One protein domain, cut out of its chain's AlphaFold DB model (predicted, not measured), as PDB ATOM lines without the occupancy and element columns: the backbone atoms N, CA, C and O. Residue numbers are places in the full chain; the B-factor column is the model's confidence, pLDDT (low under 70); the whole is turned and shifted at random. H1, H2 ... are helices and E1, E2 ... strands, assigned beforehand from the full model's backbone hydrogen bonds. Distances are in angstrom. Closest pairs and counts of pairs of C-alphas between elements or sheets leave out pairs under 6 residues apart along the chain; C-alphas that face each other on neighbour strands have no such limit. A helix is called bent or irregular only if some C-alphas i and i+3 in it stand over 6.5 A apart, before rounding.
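Overview. This is residues 10 to 28 and 57 to 116 of the 121 residues of an uncharacterized protein of Desulfobulbaceae bacterium (UniProt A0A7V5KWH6). A small head is built on a ribbon of two antiparallel strands, E1 and E2, with H1 near E2, H2 near E1 and H3 following the end of E2; from it the long link of residues 86 to 98 reaches away to a lone helix, H4. Residues 106 to 116, of which 106 to 114 belong to H4, stick out free. The printed part has 79 residues, with four named helices and two named strands in the order E1, H1, H2, E2, H3, H4, in the mixed class of helices and strands. It is only just extended, close to loose, with a radius of gyration of the C-alphas of 17.9 A and spans of 47 by 28 by 23 A.

Arrangement. E1, residues 10 to 14, and E2, residues 74 to 79, are antiparallel neighbours at 161 degrees; N 10 and O 78, 2.8 A apart, are within hydrogen-bond range. The closest C-alphas of H1, residues 17 to 26, and E2 are those of Ile 17 and Tyr 74, 6.5 A. Those of H2, residues 65 to 71, and E1 are Phe 13 and Tyr 71, 5.6 A. Those of H3, residues 80 to 85, and E1 are Val 10 and Lys 80, 6.2 A. H4, residues 99 to 114, is apart from E1, E2, H1, H2 and H3. Every O i to N i+4 pair is within hydrogen-bond range in H1 and H3, against 10 of 12 in H4 and 1 of 3 in H2, where 1 of 4 O i to N i+3 pairs is.

Along the chain. E1 begins at C-alpha 10 (208.320, 146.858, 269.180). E2 is 17.0 A long and H1 14.0 A. H4, 23.4 A long, ends at C-alpha 114 (190.387, 177.371, 256.470); it has a kink of 31 degrees near residue 107 and is only just irregular, C-alphas 107 and 110 being 6.8 A apart.

Size, cuts and confidence. The C-alphas farthest apart, of Ser 62 and Phe 116, are 48.6 A apart. Residues 29 to 56 are not printed, and C-alphas 28 and 57 are 14.3 A apart across the cut. The link H3 to H4 is long. Residues 114 to 116 have pLDDT under 70.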
ATOM      1  N   VAL A  10     208.648 145.655 268.423       93.94
ATOM      2  CA  VAL A  10     208.320 146.858 269.180       93.94
ATOM      3  C   VAL A  10     207.949 146.429 270.585       93.94
ATOM      4  O   VAL A  10     207.293 145.404 270.774       93.94
ATOM      5  N   PHE A  11     208.402 147.186 271.572       94.56
ATOM      6  CA  PHE A  11     208.205 146.864 272.976       94.56
ATOM      7  C   PHE A  11     207.290 147.887 273.634       94.56
ATOM      8  O   PHE A  11     207.503 149.090 273.489       94.56
ATOM      9  N   HIS A  12     206.306 147.406 274.385       95.19
ATOM     10  CA  HIS A  12     205.530 148.212 275.321       95.19
ATOM     11  C   HIS A  12     206.004 147.900 276.739       95.19
ATOM     12  O   HIS A  12     205.889 146.754 277.175       95.19
ATOM     13  N   PHE A  13     206.552 148.899 277.431       94.69
ATOM     14  CA  PHE A  13     207.052 148.764 278.800       94.69
ATOM     15  C   PHE A  13     206.009 149.203 279.823       94.69
ATOM     16  O   PHE A  13     205.276 150.164 279.600       94.69
ATOM     17  N   THR A  14     205.991 148.525 280.969       94.12
ATOM     18  CA  THR A  14     205.159 148.880 282.117       94.12
ATOM     19  C   THR A  14     205.886 148.630 283.437       94.12
ATOM     20  O   THR A  14     206.797 147.804 283.542       94.12
ATOM     21  N   LYS A  15     205.489 149.376 284.471       93.06
ATOM     22  CA  LYS A  15     206.112 149.355 285.806       93.06
ATOM     23  C   LYS A  15     205.574 148.261 286.722       93.06
ATOM     24  O   LYS A  15     206.230 147.954 287.708       93.06
ATOM     25  N   SER A  16     204.403 147.701 286.424       94.69
ATOM     26  CA  SER A  16     203.761 146.678 287.256       94.69
ATOM     27  C   SER A  16     203.454 145.429 286.443       94.69
ATOM     28  O   SER A  16     202.959 145.525 285.316       94.69
ATOM     29  N   ILE A  17     203.696 144.266 287.050       96.25
ATOM     30  CA  ILE A  17     203.280 142.975 286.505       96.25
ATOM     31  C   ILE A  17     201.758 142.904 286.339       96.25
ATOM     32  O   ILE A  17     201.298 142.447 285.301       96.25
ATOM     33  N   ASP A  18     200.984 143.474 287.268       96.81
ATOM     34  CA  ASP A  18     199.517 143.492 287.196       96.81
ATOM     35  C   ASP A  18     199.033 144.235 285.944       96.81
ATOM     36  O   ASP A  18     198.061 143.855 285.296       96.81
ATOM     37  N   CYS A  19     199.741 145.304 285.565       95.00
ATOM     38  CA  CYS A  19     199.445 146.047 284.345       95.00
ATOM     39  C   CYS A  19     199.756 145.207 283.100       95.00
ATOM     40  O   CYS A  19     198.960 145.188 282.161       95.00
ATOM     41  N   LEU A  20     200.870 144.467 283.103       96.69
ATOM     42  CA  LEU A  20     201.200 143.539 282.022       96.69
ATOM     43  C   LEU A  20     200.135 142.438 281.890       96.69
ATOM     44  O   LEU A  20     199.647 142.199 280.788       96.69
ATOM     45  N   GLU A  21     199.723 141.818 282.994       97.62
ATOM     46  CA  GLU A  21     198.656 140.805 283.016       97.62
ATOM     47  C   GLU A  21     197.311 141.377 282.545       97.62
ATOM     48  O   GLU A  21     196.595 140.750 281.758       97.62
ATOM     49  N   SER A  22     196.993 142.606 282.955       97.00
ATOM     50  CA  SER A  22     195.803 143.320 282.495       97.00
ATOM     51  C   SER A  22     195.817 143.552 280.984       97.00
ATOM     52  O   SER A  22     194.767 143.429 280.362       97.00
ATOM     53  N   ILE A  23     196.965 143.878 280.383       97.12
ATOM     54  CA  ILE A  23     197.084 144.061 278.927       97.12
ATOM     55  C   ILE A  23     196.908 142.726 278.199       97.12
ATOM     56  O   ILE A  23     196.232 142.658 277.177       97.12
ATOM     57  N   LEU A  24     197.471 141.637 278.729       96.81
ATOM     58  CA  LEU A  24     197.316 140.308 278.127       96.81
ATOM     59  C   LEU A  24     195.864 139.807 278.148       96.81
ATOM     60  O   LEU A  24     195.482 139.004 277.298       96.81
ATOM     61  N   THR A  25     195.063 140.270 279.109       97.81
ATOM     62  CA  THR A  25     193.655 139.875 279.273       97.81
ATOM     63  C   THR A  25     192.667 140.838 278.613       97.81
ATOM     64  O   THR A  25     191.627 140.386 278.138       97.81
ATOM     65  N   ASN A  26     192.979 142.136 278.555       96.62
ATOM     66  CA  ASN A  26     192.058 143.194 278.114       96.62
ATOM     67  C   ASN A  26     192.561 144.009 276.909       96.62
ATOM     68  O   ASN A  26     191.939 145.011 276.562       96.62
ATOM     69  N   ASP A  27     193.652 143.579 276.272       95.62
ATOM     70  CA  ASP A  27     194.362 144.314 275.217       95.62
ATOM     71  C   ASP A  27     195.017 145.624 275.719       95.62
ATOM     72  O   ASP A  27     194.919 146.016 276.889       95.62
ATOM     73  N   PHE A  28     195.758 146.294 274.839       96.19
ATOM     74  CA  PHE A  28     196.379 147.583 275.121       96.19
ATOM     75  C   PHE A  28     195.324 148.677 275.291       96.19
ATOM     76  O   PHE A  28     194.414 148.821 274.475       96.19
ATOM     77  N   CYS A  57     208.288 151.239 271.819       89.94
ATOM     78  CA  CYS A  57     209.651 151.597 271.442       89.94
ATOM     79  C   CYS A  57     210.317 150.494 270.606       89.94
ATOM     80  O   CYS A  57     210.177 149.308 270.900       89.94
ATOM     81  N   ASP A  58     211.087 150.889 269.594       89.88
ATOM     82  CA  ASP A  58     211.948 150.011 268.784       89.88
ATOM     83  C   ASP A  58     213.411 150.157 269.237       89.88
ATOM     84  O   ASP A  58     214.292 150.574 268.485       89.88
ATOM     85  N   ILE A  59     213.656 149.917 270.528       85.75
ATOM     86  CA  ILE A  59     214.991 150.018 271.130       85.75
ATOM     87  C   ILE A  59     215.560 148.603 271.284       85.75
ATOM     88  O   ILE A  59     214.916 147.762 271.918       85.75
ATOM     89  N   PRO A  60     216.773 148.321 270.772       85.00
ATOM     90  CA  PRO A  60     217.449 147.052 271.025       85.00
ATOM     91  C   PRO A  60     217.569 146.748 272.520       85.00
ATOM     92  O   PRO A  60     217.974 147.611 273.300       85.00
ATOM     93  N   LEU A  61     217.299 145.499 272.925       84.06
ATOM     94  CA  LEU A  61     217.395 145.071 274.331       84.06
ATOM     95  C   LEU A  61     218.780 145.347 274.943       84.06
ATOM     96  O   LEU A  61     218.891 145.650 276.126       84.06
ATOM     97  N   SER A  62     219.844 145.323 274.138       85.06
ATOM     98  CA  SER A  62     221.200 145.672 274.579       85.06
ATOM     99  C   SER A  62     221.349 147.138 275.020       85.06
ATOM    100  O   SER A  62     222.235 147.453 275.811       85.06
ATOM    101  N   GLN A  63     220.471 148.032 274.555       84.50
ATOM    102  CA  GLN A  63     220.515 149.480 274.797       84.50
ATOM    103  C   GLN A  63     219.406 149.970 275.746       84.50
ATOM    104  O   GLN A  63     219.265 151.169 275.990       84.50
ATOM    105  N   ILE A  64     218.632 149.056 276.333       86.88
ATOM    106  CA  ILE A  64     217.357 149.396 276.976       86.88
ATOM    107  C   ILE A  64     217.461 149.862 278.432       86.88
ATOM    108  O   ILE A  64     216.477 150.326 279.004       86.88
ATOM    109  N   LYS A  65     218.652 149.798 279.046       86.31
ATOM    110  CA  LYS A  65     218.854 150.081 280.484       86.31
ATOM    111  C   LYS A  65     218.274 151.426 280.935       86.31
ATOM    112  O   LYS A  65     217.679 151.514 282.004       86.31
ATOM    113  N   LYS A  66     218.435 152.480 280.126       83.44
ATOM    114  CA  LYS A  66     217.867 153.808 280.430       83.44
ATOM    115  C   LYS A  66     216.341 153.827 280.308       83.44
ATOM    116  O   LYS A  66     215.687 154.532 281.066       83.44
ATOM    117  N   HIS A  67     215.791 153.064 279.365       83.06
ATOM    118  CA  HIS A  67     214.355 152.995 279.113       83.06
ATOM    119  C   HIS A  67     213.631 152.273 280.250       83.06
ATOM    120  O   HIS A  67     212.645 152.790 280.766       83.06
ATOM    121  N   ILE A  68     214.197 151.158 280.719       87.81
ATOM    122  CA  ILE A  68     213.669 150.398 281.858       87.81
ATOM    123  C   ILE A  68     213.489 151.293 283.092       87.81
ATOM    124  O   ILE A  68     212.439 151.275 283.727       87.81
ATOM    125  N   LYS A  69     214.469 152.157 283.388       87.44
ATOM    126  CA  LYS A  69     214.396 153.080 284.533       87.44
ATOM    127  C   LYS A  69     213.171 154.007 284.487       87.44
ATOM    128  O   LYS A  69     212.615 154.332 285.532       87.44
ATOM    129  N   ASN A  70     212.771 154.454 283.297       85.56
ATOM    130  CA  ASN A  70     211.699 155.437 283.140       85.56
ATOM    131  C   ASN A  70     210.324 154.777 282.953       85.56
ATOM    132  O   ASN A  70     209.336 155.260 283.514       85.56
ATOM    133  N   TYR A  71     210.267 153.675 282.200       87.94
ATOM    134  CA  TYR A  71     209.023 153.060 281.724       87.94
ATOM    135  C   TYR A  71     208.670 151.737 282.416       87.94
ATOM    136  O   TYR A  71     207.520 151.314 282.354       87.94
ATOM    137  N   GLY A  72     209.613 151.135 283.146       90.81
ATOM    138  CA  GLY A  72     209.401 149.929 283.944       90.81
ATOM    139  C   GLY A  72     210.193 148.716 283.462       90.81
ATOM    140  O   GLY A  72     210.828 148.735 282.410       90.81
ATOM    141  N   GLU A  73     210.183 147.667 284.279       92.50
ATOM    142  CA  GLU A  73     211.007 146.463 284.092       92.50
ATOM    143  C   GLU A  73     210.264 145.332 283.367       92.50
ATOM    144  O   GLU A  73     210.882 144.356 282.944       92.50
ATOM    145  N   TYR A  74     208.951 145.481 283.176       94.88
ATOM    146  CA  TYR A  74     208.104 144.525 282.470       94.88
ATOM    147  C   TYR A  74     207.832 145.011 281.051       94.88
ATOM    148  O   TYR A  74     207.642 146.207 280.829       94.88
ATOM    149  N   ALA A  75     207.792 144.093 280.083       94.19
ATOM    150  CA  ALA A  75     207.556 144.452 278.691       94.19
ATOM    151  C   ALA A  75     206.816 143.373 277.904       94.19
ATOM    152  O   ALA A  75     207.034 142.180 278.105       94.19
ATOM    153  N   ILE A  76     206.012 143.818 276.938       95.69
ATOM    154  CA  ILE A  76     205.436 142.975 275.887       95.69
ATOM    155  C   ILE A  76     206.139 143.322 274.575       95.69
ATOM    156  O   ILE A  76     206.141 144.480 274.157       95.69
ATOM    157  N   GLY A  77     206.750 142.322 273.937       94.81
ATOM    158  CA  GLY A  77     207.373 142.450 272.620       94.81
ATOM    159  C   GLY A  77     206.450 141.937 271.518       94.81
ATOM    160  O   GLY A  77     205.969 140.809 271.588       94.81
ATOM    161  N   LEU A  78     206.228 142.747 270.485       95.44
ATOM    162  CA  LEU A  78     205.385 142.423 269.330       95.44
ATOM    163  C   LEU A  78     206.178 142.582 268.041       95.44
ATOM    164  O   LEU A  78     207.071 143.419 267.968       95.44
ATOM    165  N   SER A  79     205.864 141.811 267.002       94.81
ATOM    166  CA  SER A  79     206.575 141.960 265.729       94.81
ATOM    167  C   SER A  79     206.242 143.298 265.053       94.81
ATOM    168  O   SER A  79     205.137 143.833 265.199       94.81
ATOM    169  N   LYS A  80     207.177 143.844 264.271       92.69
ATOM    170  CA  LYS A  80     206.916 145.051 263.469       92.69
ATOM    171  C   LYS A  80     205.770 144.853 262.481       92.69
ATOM    172  O   LYS A  80     204.988 145.771 262.260       92.69
ATOM    173  N   GLU A  81     205.614 143.654 261.931       94.81
ATOM    174  CA  GLU A  81     204.491 143.310 261.057       94.81
ATOM    175  C   GLU A  81     203.164 143.413 261.810       94.81
ATOM    176  O   GLU A  81     202.191 143.928 261.265       94.81
ATOM    177  N   TRP A  82     203.114 142.974 263.075       95.81
ATOM    178  CA  TRP A  82     201.944 143.197 263.923       95.81
ATOM    179  C   TRP A  82     201.662 144.694 264.087       95.81
ATOM    180  O   TRP A  82     200.517 145.103 263.902       95.81
ATOM    181  N   ALA A  83     202.686 145.512 264.346       95.12
ATOM    182  CA  ALA A  83     202.519 146.956 264.512       95.12
ATOM    183  C   ALA A  83     201.987 147.633 263.235       95.12
ATOM    184  O   ALA A  83     201.038 148.417 263.294       95.12
ATOM    185  N   ILE A  84     202.527 147.262 262.069       94.44
ATOM    186  CA  ILE A  84     202.097 147.770 260.757       94.44
ATOM    187  C   ILE A  84     200.648 147.365 260.462       94.44
ATOM    188  O   ILE A  84     199.843 148.207 260.065       94.44
ATOM    189  N   ARG A  85     200.276 146.098 260.699       97.25
ATOM    190  CA  ARG A  85     198.888 145.628 260.514       97.25
ATOM    191  C   ARG A  85     197.899 146.382 261.402       97.25
ATOM    192  O   ARG A  85     196.781 146.643 260.968       97.25
ATOM    193  N   ASN A  86     198.323 146.764 262.606       95.38
ATOM    194  CA  ASN A  86     197.525 147.548 263.552       95.38
ATOM    195  C   ASN A  86     197.634 149.066 263.341       95.38
ATOM    196  O   ASN A  86     197.137 149.832 264.161       95.38
ATOM    197  N   LYS A  87     198.236 149.520 262.230       95.12
ATOM    198  CA  LYS A  87     198.345 150.942 261.854       95.12
ATOM    199  C   LYS A  87     199.038 151.800 262.920       95.12
ATOM    200  O   LYS A  87     198.741 152.988 263.055       95.12
ATOM    201  N   ILE A  88     199.963 151.207 263.668       93.75
ATOM    202  CA  ILE A  88     200.794 151.941 264.619       93.75
ATOM    203  C   ILE A  88     201.761 152.816 263.826       93.75
ATOM    204  O   ILE A  88     202.428 152.341 262.907       93.75
ATOM    205  N   ASN A  89     201.829 154.096 264.188       89.81
ATOM    206  CA  ASN A  89     202.688 155.079 263.539       89.81
ATOM    207  C   ASN A  89     203.725 155.628 264.528       89.81
ATOM    208  O   ASN A  89     203.408 155.784 265.710       89.81
ATOM    209  N   PRO A  90     204.943 155.957 264.067       89.00
ATOM    210  CA  PRO A  90     205.910 156.681 264.881       89.00
ATOM    211  C   PRO A  90     205.392 158.066 265.276       89.00
ATOM    212  O   PRO A  90     204.751 158.750 264.475       89.00
ATOM    213  N   VAL A  91     205.752 158.512 266.478       88.44
ATOM    214  CA  VAL A  91     205.600 159.915 266.876       88.44
ATOM    215  C   VAL A  91     206.734 160.726 266.249       88.44
ATOM    216  O   VAL A  91     207.907 160.362 266.366       88.44
ATOM    217  N   LEU A  92     206.389 161.820 265.569       88.25
ATOM    218  CA  LEU A  92     207.355 162.712 264.935       88.25
ATOM    219  C   LEU A  92     207.677 163.893 265.852       88.25
ATOM    220  O   LEU A  92     206.966 164.895 265.863       88.25
ATOM    221  N   TYR A  93     208.785 163.785 266.577       88.94
ATOM    222  CA  TYR A  93     209.340 164.897 267.345       88.94
ATOM    223  C   TYR A  93     210.155 165.816 266.441       88.94
ATOM    224  O   TYR A  93     210.922 165.358 265.592       88.94
ATOM    225  N   THR A  94     210.009 167.124 266.628       88.62
ATOM    226  CA  THR A  94     210.734 168.123 265.836       88.62
ATOM    227  C   THR A  94     211.222 169.254 266.728       88.62
ATOM    228  O   THR A  94     210.609 169.545 267.752       88.62
ATOM    229  N   PHE A  95     212.311 169.911 266.336       87.50
ATOM    230  CA  PHE A  95     212.778 171.104 267.037       87.50
ATOM    231  C   PHE A  95     211.984 172.330 266.599       87.50
ATOM    232  O   PHE A  95     211.802 172.563 265.399       87.50
ATOM    233  N   SER A  96     211.595 173.156 267.571       79.81
ATOM    234  CA  SER A  96     211.049 174.490 267.321       79.81
ATOM    235  C   SER A  96     211.943 175.253 266.340       79.81
ATOM    236  O   SER A  96     213.169 175.239 266.474       79.81
ATOM    237  N   ASN A  97     211.342 175.924 265.357       83.25
ATOM    238  CA  ASN A  97     212.032 176.719 264.335       83.25
ATOM    239  C   ASN A  97     212.992 175.956 263.405       83.25
ATOM    240  O   ASN A  97     213.722 176.590 262.639       83.25
ATOM    241  N   SER A  98     212.992 174.619 263.403       91.31
ATOM    242  CA  SER A  98     213.725 173.865 262.381       91.31
ATOM    243  C   SER A  98     213.147 174.125 260.982       91.31
ATOM    244  O   SER A  98     211.961 174.423 260.829       91.31
ATOM    245  N   ASN A  99     213.961 173.964 259.932       93.88
ATOM    246  CA  ASN A  99     213.480 174.090 258.548       93.88
ATOM    247  C   ASN A  99     212.282 173.170 258.276       93.88
ATOM    248  O   ASN A  99     211.329 173.578 257.614       93.88
ATOM    249  N   PHE A 100     212.314 171.949 258.817       90.81
ATOM    250  CA  PHE A 100     211.213 171.002 258.693       90.81
ATOM    251  C   PHE A 100     209.948 171.521 259.381       90.81
ATOM    252  O   PHE A 100     208.915 171.638 258.727       90.81
ATOM    253  N   SER A 101     210.038 171.905 260.656       89.69
ATOM    254  CA  SER A 101     208.895 172.398 261.433       89.69
ATOM    255  C   SER A 101     208.303 173.671 260.830       89.69
ATOM    256  O   SER A 101     207.090 173.791 260.733       89.69
ATOM    257  N   ASN A 102     209.134 174.593 260.335       89.19
ATOM    258  CA  ASN A 102     208.671 175.816 259.675       89.19
ATOM    259  C   ASN A 102     207.910 175.520 258.381       89.19
ATOM    260  O   ASN A 102     206.859 176.110 258.130       89.19
ATOM    261  N   ASN A 103     208.425 174.608 257.553       91.56
ATOM    262  CA  ASN A 103     207.758 174.224 256.311       91.56
ATOM    263  C   ASN A 103     206.476 173.432 256.582       91.56
ATOM    264  O   ASN A 103     205.456 173.699 255.949       91.56
ATOM    265  N   LEU A 104     206.499 172.522 257.560       89.44
ATOM    266  CA  LEU A 104     205.320 171.783 257.997       89.44
ATOM    267  C   LEU A 104     204.246 172.738 258.531       89.44
ATOM    268  O   LEU A 104     203.098 172.664 258.105       89.44
ATOM    269  N   ASN A 105     204.624 173.697 259.378       87.19
ATOM    270  CA  ASN A 105     203.715 174.715 259.897       87.19
ATOM    271  C   ASN A 105     203.104 175.549 258.770       87.19
ATOM    272  O   ASN A 105     201.892 175.726 258.744       87.19
ATOM    273  N   LYS A 106     203.904 176.008 257.799       88.94
ATOM    274  CA  LYS A 106     203.391 176.735 256.624       88.94
ATOM    275  C   LYS A 106     202.403 175.901 255.806       88.94
ATOM    276  O   LYS A 106     201.405 176.444 255.348       88.94
ATOM    277  N   ALA A 107     202.660 174.604 255.638       89.75
ATOM    278  CA  ALA A 107     201.773 173.705 254.903       89.75
ATOM    279  C   ALA A 107     200.467 173.412 255.664       89.75
ATOM    280  O   ALA A 107     199.401 173.334 255.058       89.75
ATOM    281  N   LEU A 108     200.536 173.275 256.992       87.81
ATOM    282  CA  LEU A 108     199.379 172.987 257.842       87.81
ATOM    283  C   LEU A 108     198.537 174.229 258.155       87.81
ATOM    284  O   LEU A 108     197.332 174.103 258.364       87.81
ATOM    285  N   TYR A 109     199.137 175.422 258.168       86.19
ATOM    286  CA  TYR A 109     198.465 176.659 258.572       86.19
ATOM    287  C   TYR A 109     197.148 176.905 257.810       86.19
ATOM    288  O   TYR A 109     196.125 177.084 258.479       86.19
ATOM    289  N   PRO A 110     197.091 176.820 256.462       86.69
ATOM    290  CA  PRO A 110     195.840 176.988 255.726       86.69
ATOM    291  C   PRO A 110     194.810 175.904 256.050       86.69
ATOM    292  O   PRO A 110     193.623 176.193 256.076       86.69
ATOM    293  N   LEU A 111     195.225 174.664 256.318       85.06
ATOM    294  CA  LEU A 111     194.305 173.549 256.580       85.06
ATOM    295  C   LEU A 111     193.609 173.683 257.934       85.06
ATOM    296  O   LEU A 111     192.422 173.381 258.051       85.06
ATOM    297  N   VAL A 112     194.343 174.158 258.940       82.38
ATOM    298  CA  VAL A 112     193.781 174.395 260.269       82.38
ATOM    299  C   VAL A 112     192.858 175.611 260.230       82.38
ATOM    300  O   VAL A 112     191.734 175.522 260.705       82.38
ATOM    301  N   HIS A 113     193.268 176.712 259.594       74.62
ATOM    302  CA  HIS A 113     192.525 177.978 259.649       74.62
ATOM    303  C   HIS A 113     191.420 178.117 258.585       74.62
ATOM    304  O   HIS A 113     190.468 178.864 258.797       74.62
ATOM    305  N   SER A 114     191.470 177.372 257.475       68.44
ATOM    306  CA  SER A 114     190.387 177.371 256.470       68.44
ATOM    307  C   SER A 114     189.093 176.748 256.996       68.44
ATOM    308  O   SER A 114     188.012 177.220 256.658       68.44
ATOM    309  N   LYS A 115     189.174 175.746 257.884       56.16
ATOM    310  CA  LYS A 115     187.989 175.098 258.469       56.16
ATOM    311  C   LYS A 115     187.291 175.904 259.569       56.16
ATOM    312  O   LYS A 115     186.142 175.603 259.884       56.16
ATOM    313  N   PHE A 116     187.938 176.927 260.133       52.75
ATOM    314  CA  PHE A 116     187.318 177.815 261.129       52.75
ATOM    315  C   PHE A 116     186.677 179.070 260.512       52.75
ATOM    316  O   PHE A 116     185.822 179.680 261.146       52.75
TER     317      PHE A 116